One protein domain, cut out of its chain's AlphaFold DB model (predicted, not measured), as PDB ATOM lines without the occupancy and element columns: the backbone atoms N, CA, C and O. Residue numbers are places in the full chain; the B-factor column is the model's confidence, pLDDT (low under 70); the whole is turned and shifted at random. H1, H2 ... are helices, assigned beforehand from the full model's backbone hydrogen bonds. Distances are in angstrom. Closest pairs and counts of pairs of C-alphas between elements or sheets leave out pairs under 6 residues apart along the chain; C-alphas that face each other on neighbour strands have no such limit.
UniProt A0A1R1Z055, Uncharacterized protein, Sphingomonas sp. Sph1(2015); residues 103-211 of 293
ATOM      1  N   VAL A 103     110.308 130.808 104.445       97.94
ATOM      2  CA  VAL A 103     109.855 129.494 103.933       97.94
ATOM      3  C   VAL A 103     108.399 129.538 103.476       97.94
ATOM      4  O   VAL A 103     108.073 129.034 102.402       97.94
ATOM      5  N   VAL A 104     107.524 130.179 104.254       98.12
ATOM      6  CA  VAL A 104     106.093 130.262 103.931       98.12
ATOM      7  C   VAL A 104     105.865 131.038 102.633       98.12
ATOM      8  O   VAL A 104     105.173 130.548 101.743       98.12
ATOM      9  N   SER A 105     106.485 132.212 102.488       98.25
ATOM     10  CA  SER A 105     106.366 133.016 101.266       98.25
ATOM     11  C   SER A 105     106.964 132.300 100.054       98.25
ATOM     12  O   SER A 105     106.345 132.301  98.994       98.25
ATOM     13  N   ARG A 106     108.114 131.622 100.197       98.50
ATOM     14  CA  ARG A 106     108.699 130.801  99.118       98.50
ATOM     15  C   ARG A 106     107.756 129.685  98.677       98.50
ATOM     16  O   ARG A 106     107.606 129.463  97.479       98.50
ATOM     17  N   MET A 107     107.094 129.018  99.619       98.62
ATOM     18  CA  MET A 107     106.130 127.977  99.278       98.62
ATOM     19  C   MET A 107     104.902 128.550  98.567       98.62
ATOM     20  O   MET A 107     104.487 128.000  97.554       98.62
ATOM     21  N   ILE A 108     104.350 129.678  99.022       98.81
ATOM     22  CA  ILE A 108     103.227 130.330  98.329       98.81
ATOM     23  C   ILE A 108     103.609 130.707  96.892       98.81
ATOM     24  O   ILE A 108     102.814 130.487  95.981       98.81
ATOM     25  N   LEU A 109     104.831 131.197  96.659       98.81
ATOM     26  CA  LEU A 109     105.334 131.455  95.306       98.81
ATOM     27  C   LEU A 109     105.353 130.182  94.441       98.81
ATOM     28  O   LEU A 109     104.871 130.223  93.310       98.81
ATOM     29  N   ASP A 110     105.846 129.059  94.972       98.44
ATOM     30  CA  ASP A 110     105.848 127.762  94.272       98.44
ATOM     31  C   ASP A 110     104.413 127.262  93.977       98.44
ATOM     32  O   ASP A 110     104.170 126.669  92.922       98.44
ATOM     33  N   LEU A 111     103.447 127.512  94.872       98.62
ATOM     34  CA  LEU A 111     102.032 127.157  94.680       98.62
ATOM     35  C   LEU A 111     101.349 128.049  93.628       98.62
ATOM     36  O   LEU A 111     100.639 127.544  92.762       98.62
ATOM     37  N   LEU A 112     101.598 129.361  93.654       98.69
ATOM     38  CA  LEU A 112     101.038 130.313  92.685       98.69
ATOM     39  C   LEU A 112     101.643 130.181  91.279       98.69
ATOM     40  O   LEU A 112     101.094 130.733  90.324       98.69
ATOM     41  N   ALA A 113     102.764 129.469  91.147       98.25
ATOM     42  CA  ALA A 113     103.439 129.192  89.881       98.25
ATOM     43  C   ALA A 113     103.014 127.862  89.229       98.25
ATOM     44  O   ALA A 113     103.582 127.477  88.203       98.25
ATOM     45  N   LYS A 114     102.043 127.133  89.798       97.88
ATOM     46  CA  LYS A 114     101.592 125.852  89.240       97.88
ATOM     47  C   LYS A 114     101.001 126.042  87.834       97.88
ATOM     48  O   LYS A 114     100.131 126.898  87.676       97.88
ATOM     49  N   PRO A 115     101.412 125.242  86.827       97.31
ATOM     50  CA  PRO A 115     101.027 125.472  85.432       97.31
ATOM     51  C   PRO A 115      99.518 125.574  85.206       97.31
ATOM     52  O   PRO A 115      99.059 126.563  84.654       97.31
ATOM     53  N   ARG A 116      98.731 124.626  85.731       96.25
ATOM     54  CA  ARG A 116      97.264 124.621  85.584       96.25
ATOM     55  C   ARG A 116      96.592 125.852  86.194       96.25
ATOM     56  O   ARG A 116      95.603 126.348  85.650       96.25
ATOM     57  N   LEU A 117      97.129 126.349  87.312       98.25
ATOM     58  CA  LEU A 117      96.658 127.588  87.923       98.25
ATOM     59  C   LEU A 117      96.968 128.774  87.003       98.25
ATOM     60  O   LEU A 117      96.055 129.525  86.685       98.25
ATOM     61  N   CYS A 118      98.210 128.891  86.519       98.25
ATOM     62  CA  CYS A 118      98.619 129.933  85.570       98.25
ATOM     63  C   CYS A 118      97.772 129.913  84.287       98.25
ATOM     64  O   CYS A 118      97.267 130.949  83.869       98.25
ATOM     65  N   ASP A 119      97.566 128.742  83.684       97.75
ATOM     66  CA  ASP A 119      96.761 128.585  82.467       97.75
ATOM     67  C   ASP A 119      95.315 129.047  82.686       97.75
ATOM     68  O   ASP A 119      94.677 129.597  81.788       97.75
ATOM     69  N   THR A 120      94.789 128.858  83.899       97.56
ATOM     70  CA  THR A 120      93.450 129.322  84.267       97.56
ATOM     71  C   THR A 120      93.415 130.825  84.509       97.56
ATOM     72  O   THR A 120      92.557 131.502  83.945       97.56
ATOM     73  N   THR A 121      94.348 131.374  85.288       97.94
ATOM     74  CA  THR A 121      94.354 132.810  85.597       97.94
ATOM     75  C   THR A 121      94.656 133.662  84.370       97.94
ATOM     76  O   THR A 121      93.999 134.680  84.188       97.94
ATOM     77  N   CYS A 122      95.537 133.222  83.464       97.62
ATOM     78  CA  CYS A 122      95.866 133.926  82.215       97.62
ATOM     79  C   CYS A 122      94.663 134.152  81.282       97.62
ATOM     80  O   CYS A 122      94.705 135.051  80.441       97.62
ATOM     81  N   ARG A 123      93.583 133.369  81.419       97.00
ATOM     82  CA  ARG A 123      92.330 133.581  80.672       97.00
ATOM     83  C   ARG A 123      91.534 134.789  81.182       97.00
ATOM     84  O   ARG A 123      90.658 135.275  80.472       97.00
ATOM     85  N   HIS A 124      91.863 135.288  82.374       97.75
ATOM     86  CA  HIS A 124      91.137 136.325  83.105       97.75
ATOM     87  C   HIS A 124      92.086 137.463  83.511       97.75
ATOM     88  O   HIS A 124      92.702 137.392  84.576       97.75
ATOM     89  N   PRO A 125      92.208 138.543  82.711       98.06
ATOM     90  CA  PRO A 125      93.234 139.573  82.910       98.06
ATOM     91  C   PRO A 125      93.305 140.165  84.326       98.06
ATOM     92  O   PRO A 125      94.395 140.285  84.876       98.06
ATOM     93  N   ALA A 126      92.162 140.476  84.948       98.06
ATOM     94  CA  ALA A 126      92.122 141.040  86.304       98.06
ATOM     95  C   ALA A 126      92.563 140.038  87.390       98.06
ATOM     96  O   ALA A 126      93.186 140.413  88.388       98.06
ATOM     97  N   LEU A 127      92.258 138.750  87.199       98.31
ATOM     98  CA  LEU A 127      92.688 137.694  88.111       98.31
ATOM     99  C   LEU A 127      94.190 137.427  87.963       98.31
ATOM    100  O   LEU A 127      94.888 137.271  88.965       98.31
ATOM    101  N   GLU A 128      94.697 137.420  86.730       98.69
ATOM    102  CA  GLU A 128      96.128 137.293  86.458       98.69
ATOM    103  C   GLU A 128      96.926 138.465  87.037       98.69
ATOM    104  O   GLU A 128      97.930 138.248  87.716       98.69
ATOM    105  N   GLU A 129      96.452 139.700  86.858       98.69
ATOM    106  CA  GLU A 129      97.053 140.885  87.478       98.69
ATOM    107  C   GLU A 129      97.111 140.747  89.006       98.69
ATOM    108  O   GLU A 129      98.158 140.977  89.617       98.69
ATOM    109  N   SER A 130      96.020 140.281  89.623       98.62
ATOM    110  CA  SER A 130      95.960 140.040  91.068       98.62
ATOM    111  C   SER A 130      96.964 138.973  91.517       98.62
ATOM    112  O   SER A 130      97.695 139.183  92.489       98.62
ATOM    113  N   ARG A 131      97.068 137.852  90.789       98.81
ATOM    114  CA  ARG A 131      98.044 136.785  91.069       98.81
ATOM    115  C   ARG A 131      99.478 137.310  91.000       98.81
ATOM    116  O   ARG A 131     100.275 137.034  91.899       98.81
ATOM    117  N   LEU A 132      99.808 138.090  89.972       98.81
ATOM    118  CA  LEU A 132     101.137 138.679  89.795       98.81
ATOM    119  C   LEU A 132     101.461 139.720  90.878       98.81
ATOM    120  O   LEU A 132     102.589 139.746  91.375       98.81
ATOM    121  N   ALA A 133     100.485 140.528  91.295       98.75
ATOM    122  CA  ALA A 133     100.655 141.487  92.387       98.75
ATOM    123  C   ALA A 133     100.932 140.786  93.730       98.75
ATOM    124  O   ALA A 133     101.825 141.196  94.473       98.75
ATOM    125  N   ILE A 134     100.227 139.689  94.022       98.81
ATOM    126  CA  ILE A 134     100.455 138.870  95.223       98.81
ATOM    127  C   ILE A 134     101.841 138.211  95.180       98.81
ATOM    128  O   ILE A 134     102.581 138.259  96.164       98.81
ATOM    129  N   ILE A 135     102.242 137.669  94.023       98.81
ATOM    130  CA  ILE A 135     103.601 137.151  93.798       98.81
ATOM    131  C   ILE A 135     104.654 138.228  94.093       98.81
ATOM    132  O   ILE A 135     105.656 137.940  94.750       98.81
ATOM    133  N   ALA A 136     104.443 139.466  93.641       98.62
ATOM    134  CA  ALA A 136     105.379 140.559  93.888       98.62
ATOM    135  C   ALA A 136     105.538 140.862  95.388       98.62
ATOM    136  O   ALA A 136     106.663 141.048  95.853       98.62
ATOM    137  N   LEU A 137     104.447 140.845  96.165       98.62
ATOM    138  CA  LEU A 137     104.525 141.048  97.616       98.62
ATOM    139  C   LEU A 137     105.254 139.903  98.333       98.62
ATOM    140  O   LEU A 137     106.089 140.165  99.197       98.62
ATOM    141  N   HIS A 138     104.999 138.645  97.962       98.56
ATOM    142  CA  HIS A 138     105.732 137.519  98.551       98.56
ATOM    143  C   HIS A 138     107.217 137.524  98.188       98.56
ATOM    144  O   HIS A 138     108.032 137.186  99.041       98.56
ATOM    145  N   ARG A 139     107.589 137.927  96.965       98.56
ATOM    146  CA  ARG A 139     109.003 138.076  96.574       98.56
ATOM    147  C   ARG A 139     109.721 139.111  97.437       98.56
ATOM    148  O   ARG A 139     110.746 138.777  98.018       98.56
ATOM    149  N   ARG A 140     109.128 140.298  97.612       97.69
ATOM    150  CA  ARG A 140     109.660 141.338  98.513       97.69
ATOM    151  C   ARG A 140     109.845 140.812  99.939       97.69
ATOM    152  O   ARG A 140     110.921 140.947 100.507       97.69
ATOM    153  N   ALA A 141     108.846 140.099 100.468       95.56
ATOM    154  CA  ALA A 141     108.937 139.497 101.799       95.56
ATOM    155  C   ALA A 141     110.069 138.454 101.917       95.56
ATOM    156  O   ALA A 141     110.700 138.360 102.964       95.56
ATOM    157  N   VAL A 142     110.346 137.674 100.865       96.38
ATOM    158  CA  VAL A 142     111.484 136.731 100.830       96.38
ATOM    159  C   VAL A 142     112.828 137.464 100.804       96.38
ATOM    160  O   VAL A 142     113.798 136.973 101.373       96.38
ATOM    161  N   GLU A 143     112.883 138.631 100.169       95.00
ATOM    162  CA  GLU A 143     114.066 139.497 100.099       95.00
ATOM    163  C   GLU A 143     114.288 140.321 101.385       95.00
ATOM    164  O   GLU A 143     115.279 141.040 101.490       95.00
ATOM    165  N   GLY A 144     113.394 140.202 102.374       91.06
ATOM    166  CA  GLY A 144     113.451 140.941 103.639       91.06
ATOM    167  C   GLY A 144     112.820 142.337 103.589       91.06
ATOM    168  O   GLY A 144     112.864 143.058 104.583       91.06
ATOM    169  N   ASP A 145     112.212 142.721 102.463       92.81
ATOM    170  CA  ASP A 145     111.389 143.928 102.346       92.81
ATOM    171  C   ASP A 145     109.949 143.592 102.748       92.81
ATOM    172  O   ASP A 145     109.167 143.076 101.948       92.81
ATOM    173  N   GLU A 146     109.615 143.836 104.016       89.19
ATOM    174  CA  GLU A 146     108.305 143.520 104.587       89.19
ATOM    175  C   GLU A 146     107.211 144.455 104.039       89.19
ATOM    176  O   GLU A 146     107.144 145.626 104.432       89.19
ATOM    177  N   PRO A 147     106.294 143.973 103.172       93.62
ATOM    178  CA  PRO A 147     105.228 144.819 102.668       93.62
ATOM    179  C   PRO A 147     104.239 145.144 103.784       93.62
ATOM    180  O   PRO A 147     103.850 144.271 104.568       93.62
ATOM    181  N   ASP A 148     103.791 146.394 103.831       94.94
ATOM    182  CA  ASP A 148     102.933 146.852 104.912       94.94
ATOM    183  C   ASP A 148     101.486 146.334 104.790       94.94
ATOM    184  O   ASP A 148     101.028 145.790 103.776       94.94
ATOM    185  N   ARG A 149     100.710 146.534 105.861       95.94
ATOM    186  CA  ARG A 149      99.305 146.110 105.930       95.94
ATOM    187  C   ARG A 149      98.433 146.740 104.836       95.94
ATOM    188  O   ARG A 149      97.446 146.123 104.430       95.94
ATOM    189  N   GLN A 150      98.737 147.961 104.400       97.69
ATOM    190  CA  GLN A 150      97.971 148.659 103.372       97.69
ATOM    191  C   GLN A 150      98.220 148.036 101.995       97.69
ATOM    192  O   GLN A 150      97.253 147.808 101.267       97.69
ATOM    193  N   GLN A 151      99.466 147.684 101.679       97.94
ATOM    194  CA  GLN A 151      99.842 146.984 100.451       97.94
ATOM    195  C   GLN A 151      99.144 145.622 100.353       97.94
ATOM    196  O   GLN A 151      98.469 145.349  99.359       97.94
ATOM    197  N   TRP A 152      99.195 144.809 101.416       98.06
ATOM    198  CA  TRP A 152      98.482 143.523 101.462       98.06
ATOM    199  C   TRP A 152      96.966 143.679 101.340       98.06
ATOM    200  O   TRP A 152      96.306 142.921 100.630       98.06
ATOM    201  N   LYS A 153      96.388 144.683 102.011       98.31
ATOM    202  CA  LYS A 153      94.951 144.962 101.910       98.31
ATOM    203  C   LYS A 153      94.556 145.347 100.482       98.31
ATOM    204  O   LYS A 153      93.507 144.900 100.028       98.31
ATOM    205  N   ALA A 154      95.360 146.159  99.800       98.31
ATOM    206  CA  ALA A 154      95.079 146.603  98.440       98.31
ATOM    207  C   ALA A 154      95.037 145.422  97.458       98.31
ATOM    208  O   ALA A 154      94.031 145.255  96.771       98.31
ATOM    209  N   VAL A 155      96.064 144.560  97.451       98.19
ATOM    210  CA  VAL A 155      96.091 143.397  96.542       98.19
ATOM    211  C   VAL A 155      94.989 142.389  96.858       98.19
ATOM    212  O   VAL A 155      94.403 141.819  95.945       98.19
ATOM    213  N   ARG A 156      94.636 142.212  98.139       98.31
ATOM    214  CA  ARG A 156      93.532 141.328  98.521       98.31
ATOM    215  C   ARG A 156      92.188 141.843  98.024       98.31
ATOM    216  O   ARG A 156      91.395 141.059  97.525       98.31
ATOM    217  N   LEU A 157      91.919 143.142  98.164       98.44
ATOM    218  CA  LEU A 157      90.679 143.730  97.651       98.44
ATOM    219  C   LEU A 157      90.598 143.635  96.124       98.44
ATOM    220  O   LEU A 157      89.517 143.380  95.604       98.44
ATOM    221  N   ALA A 158      91.724 143.790  95.422       98.38
ATOM    222  CA  ALA A 158      91.785 143.577  93.978       98.38
ATOM    223  C   ALA A 158      91.489 142.115  93.598       98.38
ATOM    224  O   ALA A 158      90.672 141.884  92.713       98.38
ATOM    225  N   ALA A 159      92.064 141.144  94.317       98.31
ATOM    226  CA  ALA A 159      91.798 139.723  94.093       98.31
ATOM    227  C   ALA A 159      90.319 139.366  94.317       98.31
ATOM    228  O   ALA A 159      89.721 138.722  93.463       98.31
ATOM    229  N   VAL A 160      89.708 139.851  95.405       98.19
ATOM    230  CA  VAL A 160      88.268 139.668  95.674       98.19
ATOM    231  C   VAL A 160      87.423 140.268  94.549       98.19
ATOM    232  O   VAL A 160      86.540 139.604  94.021       98.19
ATOM    233  N   ALA A 161      87.725 141.501  94.128       98.12
ATOM    234  CA  ALA A 161      87.000 142.146  93.037       98.12
ATOM    235  C   ALA A 161      87.152 141.391  91.704       98.12
ATOM    236  O   ALA A 161      86.191 141.292  90.943       98.12
ATOM    237  N   ALA A 162      88.337 140.837  91.426       97.62
ATOM    238  CA  ALA A 162      88.567 140.000  90.255       97.62
ATOM    239  C   ALA A 162      87.733 138.713  90.313       97.62
ATOM    240  O   ALA A 162      87.138 138.344  89.306       97.62
ATOM    241  N   THR A 163      87.637 138.069  91.478       96.56
ATOM    242  CA  THR A 163      86.793 136.885  91.684       96.56
ATOM    243  C   THR A 163      85.306 137.191  91.546       96.56
ATOM    244  O   THR A 163      84.583 136.412  90.924       96.56
ATOM    245  N   ASP A 164      84.834 138.312  92.094       96.44
ATOM    246  CA  ASP A 164      83.433 138.747  92.007       96.44
ATOM    247  C   ASP A 164      83.005 139.082  90.571       96.44
ATOM    248  O   ASP A 164      81.828 138.972  90.235       96.44
ATOM    249  N   ALA A 165      83.954 139.471  89.718       95.94
ATOM    250  CA  ALA A 165      83.719 139.720  88.299       95.94
ATOM    251  C   ALA A 165      83.678 138.437  87.442       95.94
ATOM    252  O   ALA A 165      83.309 138.511  86.268       95.94
ATOM    253  N   LEU A 166      84.060 137.278  87.990       95.75
ATOM    254  CA  LEU A 166      83.957 136.000  87.283       95.75
ATOM    255  C   LEU A 166      82.502 135.533  87.205       95.75
ATOM    256  O   LEU A 166      81.694 135.795  88.093       95.75
ATOM    257  N   GLY A 167      82.189 134.781  86.150       91.88
ATOM    258  CA  GLY A 167      80.938 134.029  86.075       91.88
ATOM    259  C   GLY A 167      80.921 132.812  87.009       91.88
ATOM    260  O   GLY A 167      81.832 132.589  87.808       91.88
ATOM    261  N   ASP A 168      79.902 131.972  86.845       90.25
ATOM    262  CA  ASP A 168      79.663 130.797  87.695       90.25
ATOM    263  C   ASP A 168      80.512 129.563  87.324       90.25
ATOM    264  O   ASP A 168      80.239 128.455  87.792       90.25
ATOM    265  N   ASP A 169      81.545 129.719  86.486       92.75
ATOM    266  CA  ASP A 169      82.425 128.604  86.140       92.75
ATOM    267  C   ASP A 169      83.187 128.110  87.380       92.75
ATOM    268  O   ASP A 169      83.930 128.840  88.045       92.75
ATOM    269  N   VAL A 170      82.983 126.833  87.705       90.94
ATOM    270  CA  VAL A 170      83.465 126.226  88.948       90.94
ATOM    271  C   VAL A 170      84.995 126.129  88.985       90.94
ATOM    272  O   VAL A 170      85.577 126.197  90.071       90.94
ATOM    273  N   LEU A 171      85.655 125.968  87.831       93.94
ATOM    274  CA  LEU A 171      87.116 125.889  87.755       93.94
ATOM    275  C   LEU A 171      87.739 127.272  87.901       93.94
ATOM    276  O   LEU A 171      88.672 127.436  88.691       93.94
ATOM    277  N   ASP A 172      87.182 128.267  87.217       96.50
ATOM    278  CA  ASP A 172      87.656 129.646  87.293       96.50
ATOM    279  C   ASP A 172      87.502 130.199  88.721       96.50
ATOM    280  O   ASP A 172      88.452 130.749  89.283       96.50
ATOM    281  N   ARG A 173      86.358 129.954  89.377       96.44
ATOM    282  CA  ARG A 173      86.125 130.352  90.781       96.44
ATOM    283  C   ARG A 173      87.049 129.624  91.765       96.44
ATOM    284  O   ARG A 173      87.476 130.218  92.759       96.44
ATOM    285  N   ALA A 174      87.391 128.358  91.512       97.19
ATOM    286  CA  ALA A 174      88.330 127.606  92.351       97.19
ATOM    287  C   ALA A 174      89.782 128.099  92.197       97.19
ATOM    288  O   ALA A 174      90.500 128.228  93.194       97.19
ATOM    289  N   ALA A 175      90.205 128.441  90.977       98.38
ATOM    290  CA  ALA A 175      91.488 129.100  90.740       98.38
ATOM    291  C   ALA A 175      91.544 130.470  91.430       98.38
ATOM    292  O   ALA A 175      92.512 130.776  92.125       98.38
ATOM    293  N   ALA A 176      90.475 131.262  91.319       98.38
ATOM    294  CA  ALA A 176      90.383 132.571  91.954       98.38
ATOM    295  C   ALA A 176      90.449 132.488  93.490       98.38
ATOM    296  O   ALA A 176      91.226 133.205  94.120       98.38
ATOM    297  N   SER A 177      89.764 131.503  94.081       98.19
ATOM    298  CA  SER A 177      89.850 131.205  95.521       98.19
ATOM    299  C   SER A 177      91.279 130.865  95.972       98.19
ATOM    300  O   SER A 177      91.673 131.194  97.092       98.19
ATOM    301  N   THR A 178      92.073 130.221  95.107       98.62
ATOM    302  CA  THR A 178      93.493 129.938  95.377       98.62
ATOM    303  C   THR A 178      94.311 131.228  95.426       98.62
ATOM    304  O   THR A 178      95.093 131.421  96.358       98.62
ATOM    305  N   VAL A 179      94.093 132.134  94.467       98.75
ATOM    306  CA  VAL A 179      94.755 133.448  94.421       98.75
ATOM    307  C   VAL A 179      94.383 134.295  95.642       98.75
ATOM    308  O   VAL A 179      95.268 134.832  96.302       98.75
ATOM    309  N   GLU A 180      93.103 134.364  96.008       98.19
ATOM    310  CA  GLU A 180      92.650 135.095  97.198       98.19
ATOM    311  C   GLU A 180      93.229 134.551  98.505       98.19
ATOM    312  O   GLU A 180      93.634 135.324  99.378       98.19
ATOM    313  N   SER A 181      93.291 133.224  98.646       98.50
ATOM    314  CA  SER A 181      93.831 132.578  99.848       98.50
ATOM    315  C   SER A 181      95.302 132.935 100.078       98.50
ATOM    316  O   SER A 181      95.736 133.047 101.226       98.50
ATOM    317  N   ALA A 182      96.042 133.197  98.997       98.62
ATOM    318  CA  ALA A 182      97.429 133.643  99.034       98.62
ATOM    319  C   ALA A 182      97.596 135.154  99.291       98.62
ATOM    320  O   ALA A 182      98.715 135.615  99.481       98.62
ATOM    321  N   ALA A 183      96.523 135.953  99.325       98.19
ATOM    322  CA  ALA A 183      96.589 137.415  99.446       98.19
ATOM    323  C   ALA A 183      96.829 137.910 100.891       98.19
ATOM    324  O   ALA A 183      96.186 138.853 101.374       98.19
ATOM    325  N   TRP A 184      97.749 137.260 101.603       98.00
ATOM    326  CA  TRP A 184      98.100 137.551 102.987       98.00
ATOM    327  C   TRP A 184      99.613 137.429 103.215       98.00
ATOM    328  O   TRP A 184     100.258 136.586 102.594       98.00
ATOM    329  N   PRO A 185     100.188 138.203 104.158       97.19
ATOM    330  CA  PRO A 185     101.580 138.024 104.554       97.19
ATOM    331  C   PRO A 185     101.861 136.580 104.983       97.19
ATOM    332  O   PRO A 185     101.032 135.971 105.660       97.19
ATOM    333  N   GLY A 186     103.063 136.069 104.702       95.50
ATOM    334  CA  GLY A 186     103.490 134.726 105.130       95.50
ATOM    335  C   GLY A 186     103.464 134.499 106.652       95.50
ATOM    336  O   GLY A 186     103.456 133.361 107.112       95.50
ATOM    337  N   THR A 187     103.400 135.575 107.440       94.38
ATOM    338  CA  THR A 187     103.257 135.548 108.902       94.38
ATOM    339  C   THR A 187     101.822 135.283 109.372       94.38
ATOM    340  O   THR A 187     101.606 134.976 110.546       94.38
ATOM    341  N   MET A 188     100.821 135.370 108.489       96.62
ATOM    342  CA  MET A 188      99.430 135.089 108.841       96.62
ATOM    343  C   MET A 188      99.221 133.604 109.116       96.62
ATOM    344  O   MET A 188      99.482 132.762 108.265       96.62
ATOM    345  N   ARG A 189      98.668 133.292 110.295       95.81
ATOM    346  CA  ARG A 189      98.564 131.933 110.853       95.81
ATOM    347  C   ARG A 189      98.118 130.848 109.869       95.81
ATOM    348  O   ARG A 189      98.606 129.736 109.969       95.81
ATOM    349  N   THR A 190      97.169 131.114 108.979       96.88
ATOM    350  CA  THR A 190      96.561 130.066 108.144       96.88
ATOM    351  C   THR A 190      96.895 130.184 106.663       96.88
ATOM    352  O   THR A 190      96.498 129.309 105.903       96.88
ATOM    353  N   VAL A 191      97.656 131.204 106.241       98.25
ATOM    354  CA  VAL A 191      97.825 131.548 104.815       98.25
ATOM    355  C   VAL A 191      98.316 130.375 103.971       98.25
ATOM    356  O   VAL A 191      97.752 130.093 102.917       98.25
ATOM    357  N   LEU A 192      99.324 129.640 104.448       98.56
ATOM    358  CA  LEU A 192      99.886 128.516 103.707       98.56
ATOM    359  C   LEU A 192      98.892 127.359 103.595       98.56
ATOM    360  O   LEU A 192      98.689 126.821 102.509       98.56
ATOM    361  N   ARG A 193      98.252 127.005 104.713       98.06
ATOM    362  CA  ARG A 193      97.247 125.944 104.773       98.06
ATOM    363  C   ARG A 193      96.062 126.269 103.872       98.06
ATOM    364  O   ARG A 193      95.646 125.415 103.101       98.06
ATOM    365  N   ASP A 194      95.539 127.486 103.956       98.62
ATOM    366  CA  ASP A 194      94.361 127.905 103.202       98.62
ATOM    367  C   ASP A 194      94.682 127.971 101.697       98.62
ATOM    368  O   ASP A 194      93.914 127.448 100.892       98.62
ATOM    369  N   THR A 195      95.864 128.481 101.321       98.81
ATOM    370  CA  THR A 195      96.344 128.486  99.924       98.81
ATOM    371  C   THR A 195      96.502 127.071  99.368       98.81
ATOM    372  O   THR A 195      96.003 126.771  98.286       98.81
ATOM    373  N   LEU A 196      97.167 126.179 100.106       98.31
ATOM    374  CA  LEU A 196      97.374 124.792  99.684       98.31
ATOM    375  C   LEU A 196      96.050 124.013  99.619       98.31
ATOM    376  O   LEU A 196      95.849 123.219  98.704       98.31
ATOM    377  N   ASN A 197      95.127 124.255 100.551       97.56
ATOM    378  CA  ASN A 197      93.802 123.646 100.522       97.56
ATOM    379  C   ASN A 197      92.983 124.125  99.315       97.56
ATOM    380  O   ASN A 197      92.388 123.304  98.617       97.56
ATOM    381  N   ALA A 198      92.984 125.432  99.035       98.31
ATOM    382  CA  ALA A 198      92.311 125.996  97.869       98.31
ATOM    383  C   ALA A 198      92.886 125.433  96.559       98.31
ATOM    384  O   ALA A 198      92.120 124.976  95.709       98.31
ATOM    385  N   LEU A 199      94.219 125.356  96.445       98.19
ATOM    386  CA  LEU A 199      94.883 124.759  95.287       98.19
ATOM    387  C   LEU A 199      94.530 123.275  95.130       98.19
ATOM    388  O   LEU A 199      94.212 122.839  94.029       98.19
ATOM    389  N   GLY A 200      94.541 122.496  96.215       96.62
ATOM    390  CA  GLY A 200      94.153 121.084  96.163       96.62
ATOM    391  C   GLY A 200      92.717 120.880  95.714       96.62
ATOM    392  O   GLY A 200      92.425 119.999  94.906       96.62
ATOM    393  N   ALA A 201      91.822 121.747  96.177       95.50
ATOM    394  CA  ALA A 201      90.436 121.737  95.755       95.50
ATOM    395  C   ALA A 201      90.282 122.147  94.274       95.50
ATOM    396  O   ALA A 201      89.389 121.634  93.598       95.50
ATOM    397  N   PHE A 202      91.120 123.051  93.764       97.31
ATOM    398  CA  PHE A 202      91.186 123.396  92.341       97.31
ATOM    399  C   PHE A 202      91.709 122.223  91.496       97.31
ATOM    400  O   PHE A 202      91.025 121.793  90.570       97.31
ATOM    401  N   GLU A 203      92.853 121.639  91.855       96.31
ATOM    402  CA  GLU A 203      93.466 120.516  91.129       96.31
ATOM    403  C   GLU A 203      92.554 119.285  91.083       96.31
ATOM    404  O   GLU A 203      92.427 118.647  90.036       96.31
ATOM    405  N   LEU A 204      91.853 118.978  92.182       94.75
ATOM    406  CA  LEU A 204      90.857 117.909  92.188       94.75
ATOM    407  C   LEU A 204      89.735 118.195  91.184       94.75
ATOM    408  O   LEU A 204      89.358 117.306  90.427       94.75
ATOM    409  N   ARG A 205      89.208 119.424  91.137       94.44
ATOM    410  CA  ARG A 205      88.149 119.777  90.178       94.44
ATOM    411  C   ARG A 205      88.630 119.668  88.736       94.44
ATOM    412  O   ARG A 205      87.894 119.136  87.913       94.44
ATOM    413  N   VAL A 206      89.856 120.106  88.444       94.75
ATOM    414  CA  VAL A 206      90.469 119.923  87.120       94.75
ATOM    415  C   VAL A 206      90.549 118.433  86.777       94.75
ATOM    416  O   VAL A 206      90.063 118.021  85.728       94.75
ATOM    417  N   ALA A 207      91.069 117.600  87.684       94.81
ATOM    418  CA  ALA A 207      91.197 116.159  87.462       94.81
ATOM    419  C   ALA A 207      89.843 115.446  87.264       94.81
ATOM    420  O   ALA A 207      89.752 114.479  86.505       94.81
ATOM    421  N   LEU A 208      88.787 115.911  87.940       95.06
ATOM    422  CA  LEU A 208      87.424 115.407  87.760       95.06
ATOM    423  C   LEU A 208      86.823 115.857  86.421       95.06
ATOM    424  O   LEU A 208      86.227 115.039  85.718       95.06
ATOM    425  N   ALA A 209      87.037 117.112  86.024       93.44
ATOM    426  CA  ALA A 209      86.609 117.621  84.724       93.44
ATOM    427  C   ALA A 209      87.297 116.884  83.559       93.44
ATOM    428  O   ALA A 209      86.647 116.563  82.568       93.44
ATOM    429  N   GLU A 210      88.578 116.520  83.698       94.44
ATOM    430  CA  GLU A 210      89.337 115.744  82.700       94.44
ATOM    431  C   GLU A 210      88.755 114.344  82.439       94.44
ATOM    432  O   GLU A 210      88.910 113.803  81.344       94.44
ATOM    433  N   ILE A 211      88.068 113.748  83.420       95.56
ATOM    434  CA  ILE A 211      87.342 112.475  83.247       95.56
ATOM    435  C   ILE A 211      85.846 112.685  82.948       95.56
ATOM    436  O   ILE A 211      85.067 111.725  82.940       95.56
TER     437      ILE A 211
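Overview. This is residues 103 to 211 of the 293 residues of an uncharacterized protein of Sphingomonas sp. Sph1(2015) (UniProt A0A1R1Z055). Look for five helices side by side in an elongated up-and-down bundle: H4, H5 and H6 make one layer, H1 and H3 the other, and short H2 crosses H5 near one end. Each of the five runs against the one before it. The printed part has 109 residues, six named helices in the order H1 to H6 and no named strand: all helix. It is compact, with a radius of gyration of the C-alphas of 13.1 A and spans of 43 by 26 by 20 A.

Arrangement. Start at H6, residues 191 to 210, the longest helix. It forms a hairpin with H5, residues 170 to 181, at a shallow tilt of 14 degrees, opposite ways; their closest C-alphas, Ser 181 and Thr 195, are 4.8 A apart. With residues 192 to 199 alone, H6 touches H1, residues 103 to 112, the same way at 23 degrees, closest at C-alphas 104 and 192, 6.5 A. H5 touches H4, residues 149 to 164, opposite ways at 6 degrees, where C-alphas 163 and 176 are closest at 5.6 A; H4 uses residues 156 to 163 alone. H3, residues 125 to 142, touches H4 at C-alphas 130 and 159, 5.2 A, and H1 at C-alphas 105 and 138, 5.3 A, the closest of each pair. H2, residues 115 to 121, is about perpendicular to H5 at 84 degrees, touching residues 172 to 176 alone, closest at C-alphas 117 and 175, 6.1 A; it touches H3 only at the corner, closest at C-alphas 121 and 128, 4.9 A. In H1 to H6 every O i to N i+4 pair is within hydrogen-bond range.

Along the chain. Find C-alpha 103 at (109.855, 129.494, 103.933), where H1 begins. H3 measures 25.7 A, H4 22.4 A. H6 runs 28.5 A to C-alpha 210 at (89.337, 115.744, 82.700).

Size, cuts and confidence. The C-alphas farthest apart, Asp 145 and Ile 211, are 44.0 A apart. The printed part has no cut, no link is long, and no printed residue is under pLDDT 70.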